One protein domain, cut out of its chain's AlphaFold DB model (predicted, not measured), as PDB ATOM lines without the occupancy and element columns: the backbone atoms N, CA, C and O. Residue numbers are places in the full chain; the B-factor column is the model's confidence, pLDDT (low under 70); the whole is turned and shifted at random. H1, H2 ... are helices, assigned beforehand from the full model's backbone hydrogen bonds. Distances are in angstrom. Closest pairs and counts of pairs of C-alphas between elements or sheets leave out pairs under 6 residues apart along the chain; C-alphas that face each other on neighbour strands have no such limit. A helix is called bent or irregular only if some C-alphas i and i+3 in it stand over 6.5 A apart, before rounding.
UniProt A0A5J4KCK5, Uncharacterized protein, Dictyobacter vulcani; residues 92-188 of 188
ATOM      1  N   PHE A  92     153.034 144.550 147.868       73.31
ATOM      2  CA  PHE A  92     153.785 145.473 147.016       73.31
ATOM      3  C   PHE A  92     154.347 146.638 147.837       73.31
ATOM      4  O   PHE A  92     155.525 146.956 147.721       73.31
ATOM      5  N   PHE A  93     153.546 147.214 148.738       74.12
ATOM      6  CA  PHE A  93     154.006 148.263 149.656       74.12
ATOM      7  C   PHE A  93     155.099 147.767 150.610       74.12
ATOM      8  O   PHE A  93     156.096 148.460 150.807       74.12
ATOM      9  N   LEU A  94     154.950 146.555 151.155       78.62
ATOM     10  CA  LEU A  94     155.963 145.911 151.992       78.62
ATOM     11  C   LEU A  94     157.270 145.712 151.218       78.62
ATOM     12  O   LEU A  94     158.340 146.045 151.725       78.62
ATOM     13  N   LYS A  95     157.194 145.231 149.972       83.00
ATOM     14  CA  LYS A  95     158.373 144.997 149.133       83.00
ATOM     15  C   LYS A  95     159.096 146.299 148.795       83.00
ATOM     16  O   LYS A  95     160.307 146.384 148.983       83.00
ATOM     17  N   THR A  96     158.370 147.330 148.363       84.19
ATOM     18  CA  THR A  96     158.961 148.637 148.041       84.19
ATOM     19  C   THR A  96     159.544 149.312 149.282       84.19
ATOM     20  O   THR A  96     160.630 149.879 149.207       84.19
ATOM     21  N   GLY A  97     158.879 149.195 150.436       84.25
ATOM     22  CA  GLY A  97     159.370 149.722 151.710       84.25
ATOM     23  C   GLY A  97     160.690 149.086 152.146       84.25
ATOM     24  O   GLY A  97     161.624 149.804 152.491       84.25
ATOM     25  N   VAL A  98     160.810 147.756 152.064       85.94
ATOM     26  CA  VAL A  98     162.062 147.046 152.388       85.94
ATOM     27  C   VAL A  98     163.191 147.426 151.422       85.94
ATOM     28  O   VAL A  98     164.323 147.619 151.861       85.94
ATOM     29  N   ILE A  99     162.895 147.598 150.128       89.44
ATOM     30  CA  ILE A  99     163.885 148.043 149.131       89.44
ATOM     31  C   ILE A  99     164.379 149.463 149.443       89.44
ATOM     32  O   ILE A  99     165.586 149.699 149.454       89.44
ATOM     33  N   LEU A 100     163.470 150.400 149.738       89.81
ATOM     34  CA  LEU A 100     163.831 151.773 150.112       89.81
ATOM     35  C   LEU A 100     164.624 151.822 151.422       89.81
ATOM     36  O   LEU A 100     165.577 152.591 151.532       89.81
ATOM     37  N   LEU A 101     164.258 150.988 152.401       86.88
ATOM     38  CA  LEU A 101     164.982 150.888 153.664       86.88
ATOM     39  C   LEU A 101     166.421 150.407 153.436       86.88
ATOM     40  O   LEU A 101     167.350 150.961 154.018       86.88
ATOM     41  N   GLY A 102     166.612 149.440 152.532       86.25
ATOM     42  CA  GLY A 102     167.932 148.993 152.089       86.25
ATOM     43  C   GLY A 102     168.729 150.086 151.371       86.25
ATOM     44  O   GLY A 102     169.910 150.260 151.651       86.25
ATOM     45  N   ALA A 103     168.083 150.863 150.498       88.50
ATOM     46  CA  ALA A 103     168.727 151.963 149.775       88.50
ATOM     47  C   ALA A 103     169.157 153.129 150.688       88.50
ATOM     48  O   ALA A 103     170.100 153.846 150.362       88.50
ATOM     49  N   SER A 104     168.486 153.313 151.828       87.94
ATOM     50  CA  SER A 104     168.812 154.349 152.819       87.94
ATOM     51  C   SER A 104     170.021 153.987 153.701       87.94
ATOM     52  O   SER A 104     170.633 154.855 154.326       87.94
ATOM     53  N   ILE A 105     170.400 152.705 153.766       87.75
ATOM     54  CA  ILE A 105     171.500 152.237 154.617       87.75
ATOM     55  C   ILE A 105     172.856 152.636 154.025       87.75
ATOM     56  O   ILE A 105     173.193 152.315 152.888       87.75
ATOM     57  N   ASN A 106     173.678 153.304 154.837       87.31
ATOM     58  CA  ASN A 106     175.030 153.689 154.450       87.31
ATOM     59  C   ASN A 106     175.977 152.472 154.450       87.31
ATOM     60  O   ASN A 106     176.248 151.883 155.501       87.31
ATOM     61  N   LEU A 107     176.522 152.127 153.276       83.56
ATOM     62  CA  LEU A 107     177.391 150.956 153.095       83.56
ATOM     63  C   LEU A 107     178.682 151.024 153.928       83.56
ATOM     64  O   LEU A 107     179.188 149.987 154.349       83.56
ATOM     65  N   VAL A 108     179.204 152.221 154.211       82.56
ATOM     66  CA  VAL A 108     180.446 152.387 154.986       82.56
ATOM     67  C   VAL A 108     180.223 151.997 156.446       82.56
ATOM     68  O   VAL A 108     181.024 151.260 157.019       82.56
ATOM     69  N   ASN A 109     179.100 152.413 157.040       81.81
ATOM     70  CA  ASN A 109     178.728 151.984 158.389       81.81
ATOM     71  C   ASN A 109     178.402 150.489 158.449       81.81
ATOM     72  O   ASN A 109     178.746 149.835 159.433       81.81
ATOM     73  N   LEU A 110     177.784 149.940 157.399       83.75
ATOM     74  CA  LEU A 110     177.456 148.518 157.334       83.75
ATOM     75  C   LEU A 110     178.715 147.640 157.353       83.75
ATOM     76  O   LEU A 110     178.762 146.660 158.090       83.75
ATOM     77  N   VAL A 111     179.760 148.026 156.615       82.69
ATOM     78  CA  VAL A 111     181.058 147.329 156.629       82.69
ATOM     79  C   VAL A 111     181.760 147.473 157.983       82.69
ATOM     80  O   VAL A 111     182.376 146.520 158.455       82.69
ATOM     81  N   LYS A 112     181.634 148.637 158.635       81.69
ATOM     82  CA  LYS A 112     182.259 148.917 159.938       81.69
ATOM     83  C   LYS A 112     181.662 148.086 161.080       81.69
ATOM     84  O   LYS A 112     182.395 147.656 161.962       81.69
ATOM     85  N   ILE A 113     180.345 147.859 161.055       81.88
ATOM     86  CA  ILE A 113     179.641 146.943 161.972       81.88
ATOM     87  C   ILE A 113     179.897 145.485 161.553       81.88
ATOM     88  O   ILE A 113     180.079 144.603 162.397       81.88
ATOM     89  N   GLY A 114     179.958 145.252 160.240       81.38
ATOM     90  CA  GLY A 114     180.455 144.040 159.609       81.38
ATOM     91  C   GLY A 114     179.819 142.749 160.124       81.38
ATOM     92  O   GLY A 114     178.660 142.693 160.538       81.38
ATOM     93  N   VAL A 115     180.625 141.689 160.100       83.38
ATOM     94  CA  VAL A 115     180.242 140.326 160.501       83.38
ATOM     95  C   VAL A 115     179.812 140.252 161.973       83.38
ATOM     96  O   VAL A 115     178.959 139.435 162.317       83.38
ATOM     97  N   GLY A 116     180.336 141.133 162.835       87.50
ATOM     98  CA  GLY A 116     179.998 141.166 164.261       87.50
ATOM     99  C   GLY A 116     178.512 141.431 164.512       87.50
ATOM    100  O   GLY A 116     177.876 140.692 165.263       87.50
ATOM    101  N   GLY A 117     177.934 142.416 163.817       88.75
ATOM    102  CA  GLY A 117     176.500 142.701 163.913       88.75
ATOM    103  C   GLY A 117     175.633 141.560 163.380       88.75
ATOM    104  O   GLY A 117     174.631 141.213 163.996       88.75
ATOM    105  N   ILE A 118     176.048 140.919 162.284       90.19
ATOM    106  CA  ILE A 118     175.314 139.794 161.686       90.19
ATOM    107  C   ILE A 118     175.239 138.615 162.663       90.19
ATOM    108  O   ILE A 118     174.159 138.071 162.897       90.19
ATOM    109  N   ILE A 119     176.369 138.242 163.272       93.44
ATOM    110  CA  ILE A 119     176.424 137.154 164.256       93.44
ATOM    111  C   ILE A 119     175.552 137.491 165.470       93.44
ATOM    112  O   ILE A 119     174.761 136.656 165.909       93.44
ATOM    113  N   GLN A 120     175.647 138.722 165.978       94.56
ATOM    114  CA  GLN A 120     174.837 139.170 167.107       94.56
ATOM    115  C   GLN A 120     173.336 139.112 166.792       94.56
ATOM    116  O   GLN A 120     172.563 138.611 167.609       94.56
ATOM    117  N   SER A 121     172.914 139.568 165.608       93.12
ATOM    118  CA  SER A 121     171.516 139.499 165.177       93.12
ATOM    119  C   SER A 121     171.026 138.059 165.058       93.12
ATOM    120  O   SER A 121     169.936 137.759 165.528       93.12
ATOM    121  N   ILE A 122     171.823 137.149 164.492       94.75
ATOM    122  CA  ILE A 122     171.455 135.730 164.378       94.75
ATOM    123  C   ILE A 122     171.251 135.108 165.764       94.75
ATOM    124  O   ILE A 122     170.234 134.456 166.003       94.75
ATOM    125  N   ILE A 123     172.185 135.341 166.690       95.94
ATOM    126  CA  ILE A 123     172.093 134.830 168.064       95.94
ATOM    127  C   ILE A 123     170.850 135.389 168.760       95.94
ATOM    128  O   ILE A 123     170.112 134.632 169.394       95.94
ATOM    129  N   LEU A 124     170.581 136.689 168.607       95.94
ATOM    130  CA  LEU A 124     169.408 137.338 169.188       95.94
ATOM    131  C   LEU A 124     168.113 136.752 168.620       95.94
ATOM    132  O   LEU A 124     167.238 136.364 169.391       95.94
ATOM    133  N   ILE A 125     168.015 136.615 167.295       95.94
ATOM    134  CA  ILE A 125     166.834 136.072 166.612       95.94
ATOM    135  C   ILE A 125     166.545 134.653 167.105       95.94
ATOM    136  O   ILE A 125     165.426 134.370 167.534       95.94
ATOM    137  N   ILE A 126     167.548 133.768 167.107       96.19
ATOM    138  CA  ILE A 126     167.389 132.377 167.560       96.19
ATOM    139  C   ILE A 126     166.957 132.337 169.030       96.19
ATOM    140  O   ILE A 126     165.999 131.641 169.373       96.19
ATOM    141  N   THR A 127     167.617 133.111 169.892       96.75
ATOM    142  CA  THR A 127     167.339 133.135 171.336       96.75
ATOM    143  C   THR A 127     165.928 133.635 171.634       96.75
ATOM    144  O   THR A 127     165.184 132.994 172.381       96.75
ATOM    145  N   VAL A 128     165.521 134.749 171.022       96.31
ATOM    146  CA  VAL A 128     164.181 135.324 171.192       96.31
ATOM    147  C   VAL A 128     163.121 134.403 170.592       96.31
ATOM    148  O   VAL A 128     162.094 134.166 171.226       96.31
ATOM    149  N   PHE A 129     163.375 133.819 169.418       96.00
ATOM    150  CA  PHE A 129     162.438 132.906 168.763       96.00
ATOM    151  C   PHE A 129     162.184 131.658 169.613       96.00
ATOM    152  O   PHE A 129     161.033 131.297 169.853       96.00
ATOM    153  N   PHE A 130     163.245 131.018 170.115       95.50
ATOM    154  CA  PHE A 130     163.116 129.814 170.933       95.50
ATOM    155  C   PHE A 130     162.453 130.112 172.281       95.50
ATOM    156  O   PHE A 130     161.598 129.350 172.733       95.50
ATOM    157  N   THR A 131     162.777 131.260 172.883       95.44
ATOM    158  CA  THR A 131     162.135 131.733 174.117       95.44
ATOM    159  C   THR A 131     160.643 131.971 173.900       95.44
ATOM    160  O   THR A 131     159.823 131.442 174.649       95.44
ATOM    161  N   ALA A 132     160.262 132.690 172.841       94.00
ATOM    162  CA  ALA A 132     158.864 132.943 172.501       94.00
ATOM    163  C   ALA A 132     158.106 131.651 172.157       94.00
ATOM    164  O   ALA A 132     156.952 131.482 172.547       94.00
ATOM    165  N   TRP A 133     158.754 130.702 171.479       93.00
ATOM    166  CA  TRP A 133     158.178 129.394 171.174       93.00
ATOM    167  C   TRP A 133     157.945 128.547 172.429       93.00
ATOM    168  O   TRP A 133     156.893 127.915 172.577       93.00
ATOM    169  N   PHE A 134     158.915 128.536 173.346       94.31
ATOM    170  CA  PHE A 134     158.807 127.836 174.620       94.31
ATOM    171  C   PHE A 134     157.706 128.445 175.492       94.31
ATOM    172  O   PHE A 134     156.843 127.721 175.991       94.31
ATOM    173  N   LEU A 135     157.663 129.774 175.588       92.38
ATOM    174  CA  LEU A 135     156.616 130.490 176.307       92.38
ATOM    175  C   LEU A 135     155.245 130.225 175.672       92.38
ATOM    176  O   LEU A 135     154.291 129.878 176.363       92.38
ATOM    177  N   GLY A 136     155.162 130.241 174.342       89.69
ATOM    178  CA  GLY A 136     153.939 129.909 173.620       89.69
ATOM    179  C   GLY A 136     153.448 128.475 173.867       89.69
ATOM    180  O   GLY A 136     152.243 128.225 173.897       89.69
ATOM    181  N   ARG A 137     154.371 127.529 174.095       90.69
ATOM    182  CA  ARG A 137     154.040 126.154 174.503       90.69
ATOM    183  C   ARG A 137     153.451 126.115 175.912       90.69
ATOM    184  O   ARG A 137     152.487 125.386 176.135       90.69
ATOM    185  N   LEU A 138     154.020 126.885 176.840       92.19
ATOM    186  CA  LEU A 138     153.563 126.953 178.229       92.19
ATOM    187  C   LEU A 138     152.141 127.524 178.331       92.19
ATOM    188  O   LEU A 138     151.305 126.970 179.036       92.19
ATOM    189  N   PHE A 139     151.843 128.563 177.549       90.38
ATOM    190  CA  PHE A 139     150.517 129.183 177.467       90.38
ATOM    191  C   PHE A 139     149.493 128.386 176.634       90.38
ATOM    192  O   PHE A 139     148.368 128.846 176.459       90.38
ATOM    193  N   ARG A 140     149.849 127.190 176.135       90.12
ATOM    194  CA  ARG A 140     148.972 126.315 175.330       90.12
ATOM    195  C   ARG A 140     148.346 127.018 174.113       90.12
ATOM    196  O   ARG A 140     147.192 126.771 173.773       90.12
ATOM    197  N   LEU A 141     149.114 127.885 173.448       88.50
ATOM    198  CA  LEU A 141     148.668 128.547 172.221       88.50
ATOM    199  C   LEU A 141     148.587 127.558 171.053       88.50
ATOM    200  O   LEU A 141     149.373 126.612 170.961       88.50
ATOM    201  N   ASP A 142     147.661 127.828 170.132       91.75
ATOM    202  CA  ASP A 142     147.562 127.106 168.866       91.75
ATOM    203  C   ASP A 142     148.889 127.170 168.088       91.75
ATOM    204  O   ASP A 142     149.596 128.183 168.122       91.75
ATOM    205  N   ASN A 143     149.231 126.096 167.374       89.69
ATOM    206  CA  ASN A 143     150.512 125.989 166.672       89.69
ATOM    207  C   ASN A 143     150.719 127.110 165.645       89.69
ATOM    208  O   ASN A 143     151.840 127.604 165.515       89.69
ATOM    209  N   VAL A 144     149.650 127.538 164.964       92.75
ATOM    210  CA  VAL A 144     149.698 128.615 163.969       92.75
ATOM    211  C   VAL A 144     149.961 129.947 164.664       92.75
ATOM    212  O   VAL A 144     150.896 130.663 164.309       92.75
ATOM    213  N   LEU A 145     149.196 130.258 165.714       93.25
ATOM    214  CA  LEU A 145     149.340 131.514 166.451       93.25
ATOM    215  C   LEU A 145     150.697 131.617 167.159       93.25
ATOM    216  O   LEU A 145     151.327 132.673 167.152       93.25
ATOM    217  N   ARG A 146     151.187 130.504 167.710       93.94
ATOM    218  CA  ARG A 146     152.513 130.423 168.323       93.94
ATOM    219  C   ARG A 146     153.624 130.725 167.317       93.94
ATOM    220  O   ARG A 146     154.528 131.492 167.638       93.94
ATOM    221  N   ALA A 147     153.549 130.163 166.109       93.44
ATOM    222  CA  ALA A 147     154.519 130.432 165.047       93.44
ATOM    223  C   ALA A 147     154.496 131.904 164.602       93.44
ATOM    224  O   ALA A 147     155.555 132.506 164.406       93.44
ATOM    225  N   LEU A 148     153.303 132.501 164.502       94.94
ATOM    226  CA  LEU A 148     153.135 133.914 164.154       94.94
ATOM    227  C   LEU A 148     153.768 134.840 165.195       94.94
ATOM    228  O   LEU A 148     154.540 135.721 164.828       94.94
ATOM    229  N   ILE A 149     153.473 134.634 166.482       94.56
ATOM    230  CA  ILE A 149     153.982 135.487 167.566       94.56
ATOM    231  C   ILE A 149     155.501 135.340 167.706       94.56
ATOM    232  O   ILE A 149     156.197 136.349 167.800       94.56
ATOM    233  N   ALA A 150     156.027 134.110 167.665       94.88
ATOM    234  CA  ALA A 150     157.467 133.866 167.769       94.88
ATOM    235  C   ALA A 150     158.253 134.521 166.621       94.88
ATOM    236  O   ALA A 150     159.309 135.109 166.848       94.88
ATOM    237  N   SER A 151     157.712 134.479 165.398       94.94
ATOM    238  CA  SER A 151     158.320 135.140 164.235       94.94
ATOM    239  C   SER A 151     158.199 136.664 164.313       94.94
ATOM    240  O   SER A 151     159.138 137.378 163.968       94.94
ATOM    241  N   ALA A 152     157.062 137.170 164.801       94.44
ATOM    242  CA  ALA A 152     156.830 138.600 164.955       94.44
ATOM    243  C   ALA A 152     157.821 139.233 165.939       94.44
ATOM    244  O   ALA A 152     158.481 140.212 165.603       94.44
ATOM    245  N   ILE A 153     157.967 138.658 167.134       93.75
ATOM    246  CA  ILE A 153     158.771 139.258 168.207       93.75
ATOM    247  C   ILE A 153     160.284 139.151 167.978       93.75
ATOM    248  O   ILE A 153     161.045 139.944 168.520       93.75
ATOM    249  N   SER A 154     160.728 138.180 167.178       95.44
ATOM    250  CA  SER A 154     162.152 137.906 166.958       95.44
ATOM    251  C   SER A 154     162.772 138.721 165.811       95.44
ATOM    252  O   SER A 154     163.956 139.039 165.867       95.44
ATOM    253  N   ILE A 155     161.996 139.080 164.780       92.62
ATOM    254  CA  ILE A 155     162.542 139.631 163.526       92.62
ATOM    255  C   ILE A 155     162.224 141.124 163.366       92.62
ATOM    256  O   ILE A 155     163.087 141.976 163.554       92.62
ATOM    257  N   CYS A 156     160.997 141.447 162.950       89.44
ATOM    258  CA  CYS A 156     160.595 142.807 162.575       89.44
ATOM    259  C   CYS A 156     159.111 143.106 162.860       89.44
ATOM    260  O   CYS A 156     158.555 144.077 162.346       89.44
ATOM    261  N   GLY A 157     158.449 142.281 163.676       90.69
ATOM    262  CA  GLY A 157     157.072 142.510 164.100       90.69
ATOM    263  C   GLY A 157     156.046 142.114 163.043       90.69
ATOM    264  O   GLY A 157     155.845 140.933 162.748       90.69
ATOM    265  N   VAL A 158     155.356 143.115 162.494       89.00
ATOM    266  CA  VAL A 158     154.153 142.924 161.664       89.00
ATOM    267  C   VAL A 158     154.482 142.349 160.281       89.00
ATOM    268  O   VAL A 158     153.748 141.512 159.768       89.00
ATOM    269  N   SER A 159     155.597 142.738 159.663       89.44
ATOM    270  CA  SER A 159     155.984 142.196 158.351       89.44
ATOM    271  C   SER A 159     156.402 140.723 158.437       89.44
ATOM    272  O   SER A 159     156.046 139.934 157.558       89.44
ATOM    273  N   ALA A 160     157.065 140.325 159.526       92.25
ATOM    274  CA  ALA A 160     157.395 138.929 159.798       92.25
ATOM    275  C   ALA A 160     156.147 138.062 160.024       92.25
ATOM    276  O   ALA A 160     156.087 136.948 159.505       92.25
ATOM    277  N   SER A 161     155.132 138.558 160.743       92.25
ATOM    278  CA  SER A 161     153.895 137.796 160.973       92.25
ATOM    279  C   SER A 161     153.083 137.596 159.692       92.25
ATOM    280  O   SER A 161     152.550 136.510 159.477       92.25
ATOM    281  N   ILE A 162     153.041 138.592 158.800       88.88
ATOM    282  CA  ILE A 162     152.380 138.476 157.490       88.88
ATOM    283  C   ILE A 162     153.086 137.427 156.620       88.88
ATOM    284  O   ILE A 162     152.423 136.559 156.049       88.88
ATOM    285  N   ALA A 163     154.421 137.469 156.550       89.44
ATOM    286  CA  ALA A 163     155.207 136.507 155.780       89.44
ATOM    287  C   ALA A 163     155.069 135.079 156.337       89.44
ATOM    288  O   ALA A 163     154.790 134.145 155.584       89.44
ATOM    289  N   ALA A 164     155.188 134.912 157.658       91.12
ATOM    290  CA  ALA A 164     154.977 133.627 158.319       91.12
ATOM    291  C   ALA A 164     153.551 133.107 158.085       91.12
ATOM    292  O   ALA A 164     153.366 131.932 157.781       91.12
ATOM    293  N   GLY A 165     152.553 133.994 158.144       90.94
ATOM    294  CA  GLY A 165     151.146 133.688 157.903       90.94
ATOM    295  C   GLY A 165     150.846 133.078 156.543       90.94
ATOM    296  O   GLY A 165     150.001 132.188 156.463       90.94
ATOM    297  N   ALA A 166     151.557 133.505 155.496       87.06
ATOM    298  CA  ALA A 166     151.429 132.922 154.163       87.06
ATOM    299  C   ALA A 166     151.927 131.465 154.110       87.06
ATOM    300  O   ALA A 166     151.361 130.648 153.387       87.06
ATOM    301  N   VAL A 167     152.950 131.125 154.904       91.94
ATOM    302  CA  VAL A 167     153.530 129.772 154.964       91.94
ATOM    303  C   VAL A 167     152.687 128.842 155.834       91.94
ATOM    304  O   VAL A 167     152.391 127.721 155.431       91.94
ATOM    305  N   VAL A 168     152.260 129.307 157.013       91.00
ATOM    306  CA  VAL A 168     151.474 128.491 157.960       91.00
ATOM    307  C   VAL A 168     149.964 128.521 157.692       91.00
ATOM    308  O   VAL A 168     149.202 127.956 158.472       91.00
ATOM    309  N   GLN A 169     149.529 129.172 156.604       87.94
ATOM    310  CA  GLN A 169     148.118 129.336 156.221       87.94
ATOM    311  C   GLN A 169     147.265 129.902 157.368       87.94
ATOM    312  O   GLN A 169     146.200 129.385 157.715       87.94
ATOM    313  N   ALA A 170     147.763 130.975 157.984       88.75
ATOM    314  CA  ALA A 170     147.101 131.628 159.103       88.75
ATOM    315  C   ALA A 170     145.778 132.281 158.694       88.75
ATOM    316  O   ALA A 170     145.648 132.872 157.618       88.75
ATOM    317  N   LYS A 171     144.798 132.246 159.601       89.75
ATOM    318  CA  LYS A 171     143.532 132.957 159.397       89.75
ATOM    319  C   LYS A 171     143.744 134.468 159.492       89.75
ATOM    320  O   LYS A 171     144.598 134.939 160.247       89.75
ATOM    321  N   ARG A 172     142.921 135.243 158.776       85.12
ATOM    322  CA  ARG A 172     142.999 136.717 158.779       85.12
ATOM    323  C   ARG A 172     142.828 137.286 160.189       85.12
ATOM    324  O   ARG A 172     143.521 138.237 160.539       85.12
ATOM    325  N   GLU A 173     141.983 136.659 161.007       89.56
ATOM    326  CA  GLU A 173     141.790 137.031 162.414       89.56
ATOM    327  C   GLU A 173     143.087 136.926 163.236       89.56
ATOM    328  O   GLU A 173     143.398 137.824 164.013       89.56
ATOM    329  N   GLN A 174     143.880 135.865 163.037       91.00
ATOM    330  CA  GLN A 174     145.136 135.650 163.769       91.00
ATOM    331  C   GLN A 174     146.209 136.659 163.350       91.00
ATOM    332  O   GLN A 174     146.953 137.160 164.189       91.00
ATOM    333  N   LEU A 175     146.263 137.001 162.059       89.88
ATOM    334  CA  LEU A 175     147.184 138.013 161.543       89.88
ATOM    335  C   LEU A 175     146.849 139.408 162.072       89.88
ATOM    336  O   LEU A 175     147.745 140.127 162.513       89.88
ATOM    337  N   ALA A 176     145.564 139.769 162.081       89.56
ATOM    338  CA  ALA A 176     145.100 141.031 162.648       89.56
ATOM    339  C   ALA A 176     145.379 141.110 164.158       89.56
ATOM    340  O   ALA A 176     145.837 142.145 164.638       89.56
ATOM    341  N   TYR A 177     145.174 140.008 164.887       92.94
ATOM    342  CA  TYR A 177     145.451 139.930 166.321       92.94
ATOM    343  C   TYR A 177     146.934 140.158 166.637       92.94
ATOM    344  O   TYR A 177     147.266 141.028 167.439       92.94
ATOM    345  N   VAL A 178     147.839 139.429 165.973       94.00
ATOM    346  CA  VAL A 178     149.287 139.576 166.200       94.00
ATOM    347  C   VAL A 178     149.778 140.952 165.756       94.00
ATOM    348  O   VAL A 178     150.558 141.574 166.469       94.00
ATOM    349  N   GLY A 179     149.302 141.458 164.615       90.56
ATOM    350  CA  GLY A 179     149.640 142.804 164.149       90.56
ATOM    351  C   GLY A 179     149.231 143.887 165.150       90.56
ATOM    352  O   GLY A 179     150.047 144.735 165.496       90.56
ATOM    353  N   GLY A 180     148.004 143.820 165.674       89.25
ATOM    354  CA  GLY A 180     147.520 144.744 166.701       89.25
ATOM    355  C   GLY A 180     148.288 144.630 168.019       89.25
ATOM    356  O   GLY A 180     148.629 145.650 168.612       89.25
ATOM    357  N   LEU A 181     148.626 143.407 168.440       91.69
ATOM    358  CA  LEU A 181     149.425 143.161 169.642       91.69
ATOM    359  C   LEU A 181     150.838 143.758 169.533       91.69
ATOM    360  O   LEU A 181     151.351 144.323 170.493       91.69
ATOM    361  N   VAL A 182     151.474 143.652 168.365       90.06
ATOM    362  CA  VAL A 182     152.790 144.263 168.133       90.06
ATOM    363  C   VAL A 182     152.685 145.783 168.162       90.06
ATOM    364  O   VAL A 182     153.507 146.433 168.796       90.06
ATOM    365  N   VAL A 183     151.668 146.353 167.509       85.88
ATOM    366  CA  VAL A 183     151.465 147.806 167.487       85.88
ATOM    367  C   VAL A 183     151.217 148.351 168.890       85.88
ATOM    368  O   VAL A 183     151.842 149.340 169.247       85.88
ATOM    369  N   ILE A 184     150.370 147.711 169.705       85.62
ATOM    370  CA  ILE A 184     150.096 148.198 171.067       85.62
ATOM    371  C   ILE A 184     151.345 148.151 171.957       85.62
ATOM    372  O   ILE A 184     151.549 149.050 172.762       85.62
ATOM    373  N   PHE A 185     152.212 147.149 171.778       85.94
ATOM    374  CA  PHE A 185     153.491 147.058 172.492       85.94
ATOM    375  C   PHE A 185     154.560 148.023 171.963       85.94
ATOM    376  O   PHE A 185     155.475 148.376 172.700       85.94
ATOM    377  N   ALA A 186     154.464 148.430 170.697       79.06
ATOM    378  CA  ALA A 186     155.389 149.364 170.065       79.06
ATOM    379  C   ALA A 186     155.110 150.838 170.409       79.06
ATOM    380  O   ALA A 186     155.874 151.689 169.966       79.06
ATOM    381  N   ILE A 187     154.058 151.134 171.185       72.62
ATOM    382  CA  ILE A 187     153.694 152.473 171.680       72.62
ATOM    383  C   ILE A 187     154.036 152.588 173.189       72.62
ATOM    384  O   ILE A 187     153.113 152.630 174.006       72.62
ATOM    385  N   PRO A 188     155.308 152.521 173.624       61.47
ATOM    386  CA  PRO A 188     155.672 152.843 175.003       61.47
ATOM    387  C   PRO A 188     155.758 154.355 175.254       61.47
ATOM    388  O   PRO A 188     156.277 155.085 174.381       61.47
TER     389      PRO A 188
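AT A GLANCE: This is residues 92 to 188 of the 188 residues of an uncharacterized protein of Dictyobacter vulcani (UniProt A0A5J4KCK5). H3, H4 and H5 make an up-and-down bundle, each running against the one before; H3 packs on residues 124 to 137 of long H2. Before them, H1 and the beginning of H2 swing round an open space, with residues 99 to 109 and 111 to 117 standing free. The 97 printed residues, class all helix, have five named helices, H1 to H5, and are only just loose, close to compact (radius of gyration of the C-alphas 15.2 A), spanning 45 by 30 by 30 A.

IN THESE COORDINATES: H1, residues 92 to 104, begins at C-alpha 92 (153.785, 145.473, 147.016). H2, residues 107 to 138, 42.1 A long, is irregular, C-alphas 112 and 115 being 8.8 A apart, with a 71 degrees kink near residue 115. H3 is residues 143 to 154, H4 158 to 168; H5, residues 172 to 185, ends at C-alpha 185 (153.491, 147.058, 172.492).

HOW THE PARTS SIT: H1 is close but not clearly touching H4, closest C-alphas Leu 94 and Ser 159, 7.4 A. Three hairpins follow, with closest C-alphas Ala 132 and Ala 150 at 5.0 A (H2, H3), Ala 152 and Ser 161 at 5.0 A (H3, H4), Val 158 and Gly 179 at 5.2 A (H4, H5). O i to N i+4 pairs are within hydrogen-bond range throughout H1, H3 and H5, 25 of 28 in H2, 6 of 7 in H4.

THE WHOLE: The printed part has no cut; its four links are tight. Residue 188 alone has pLDDT under 70.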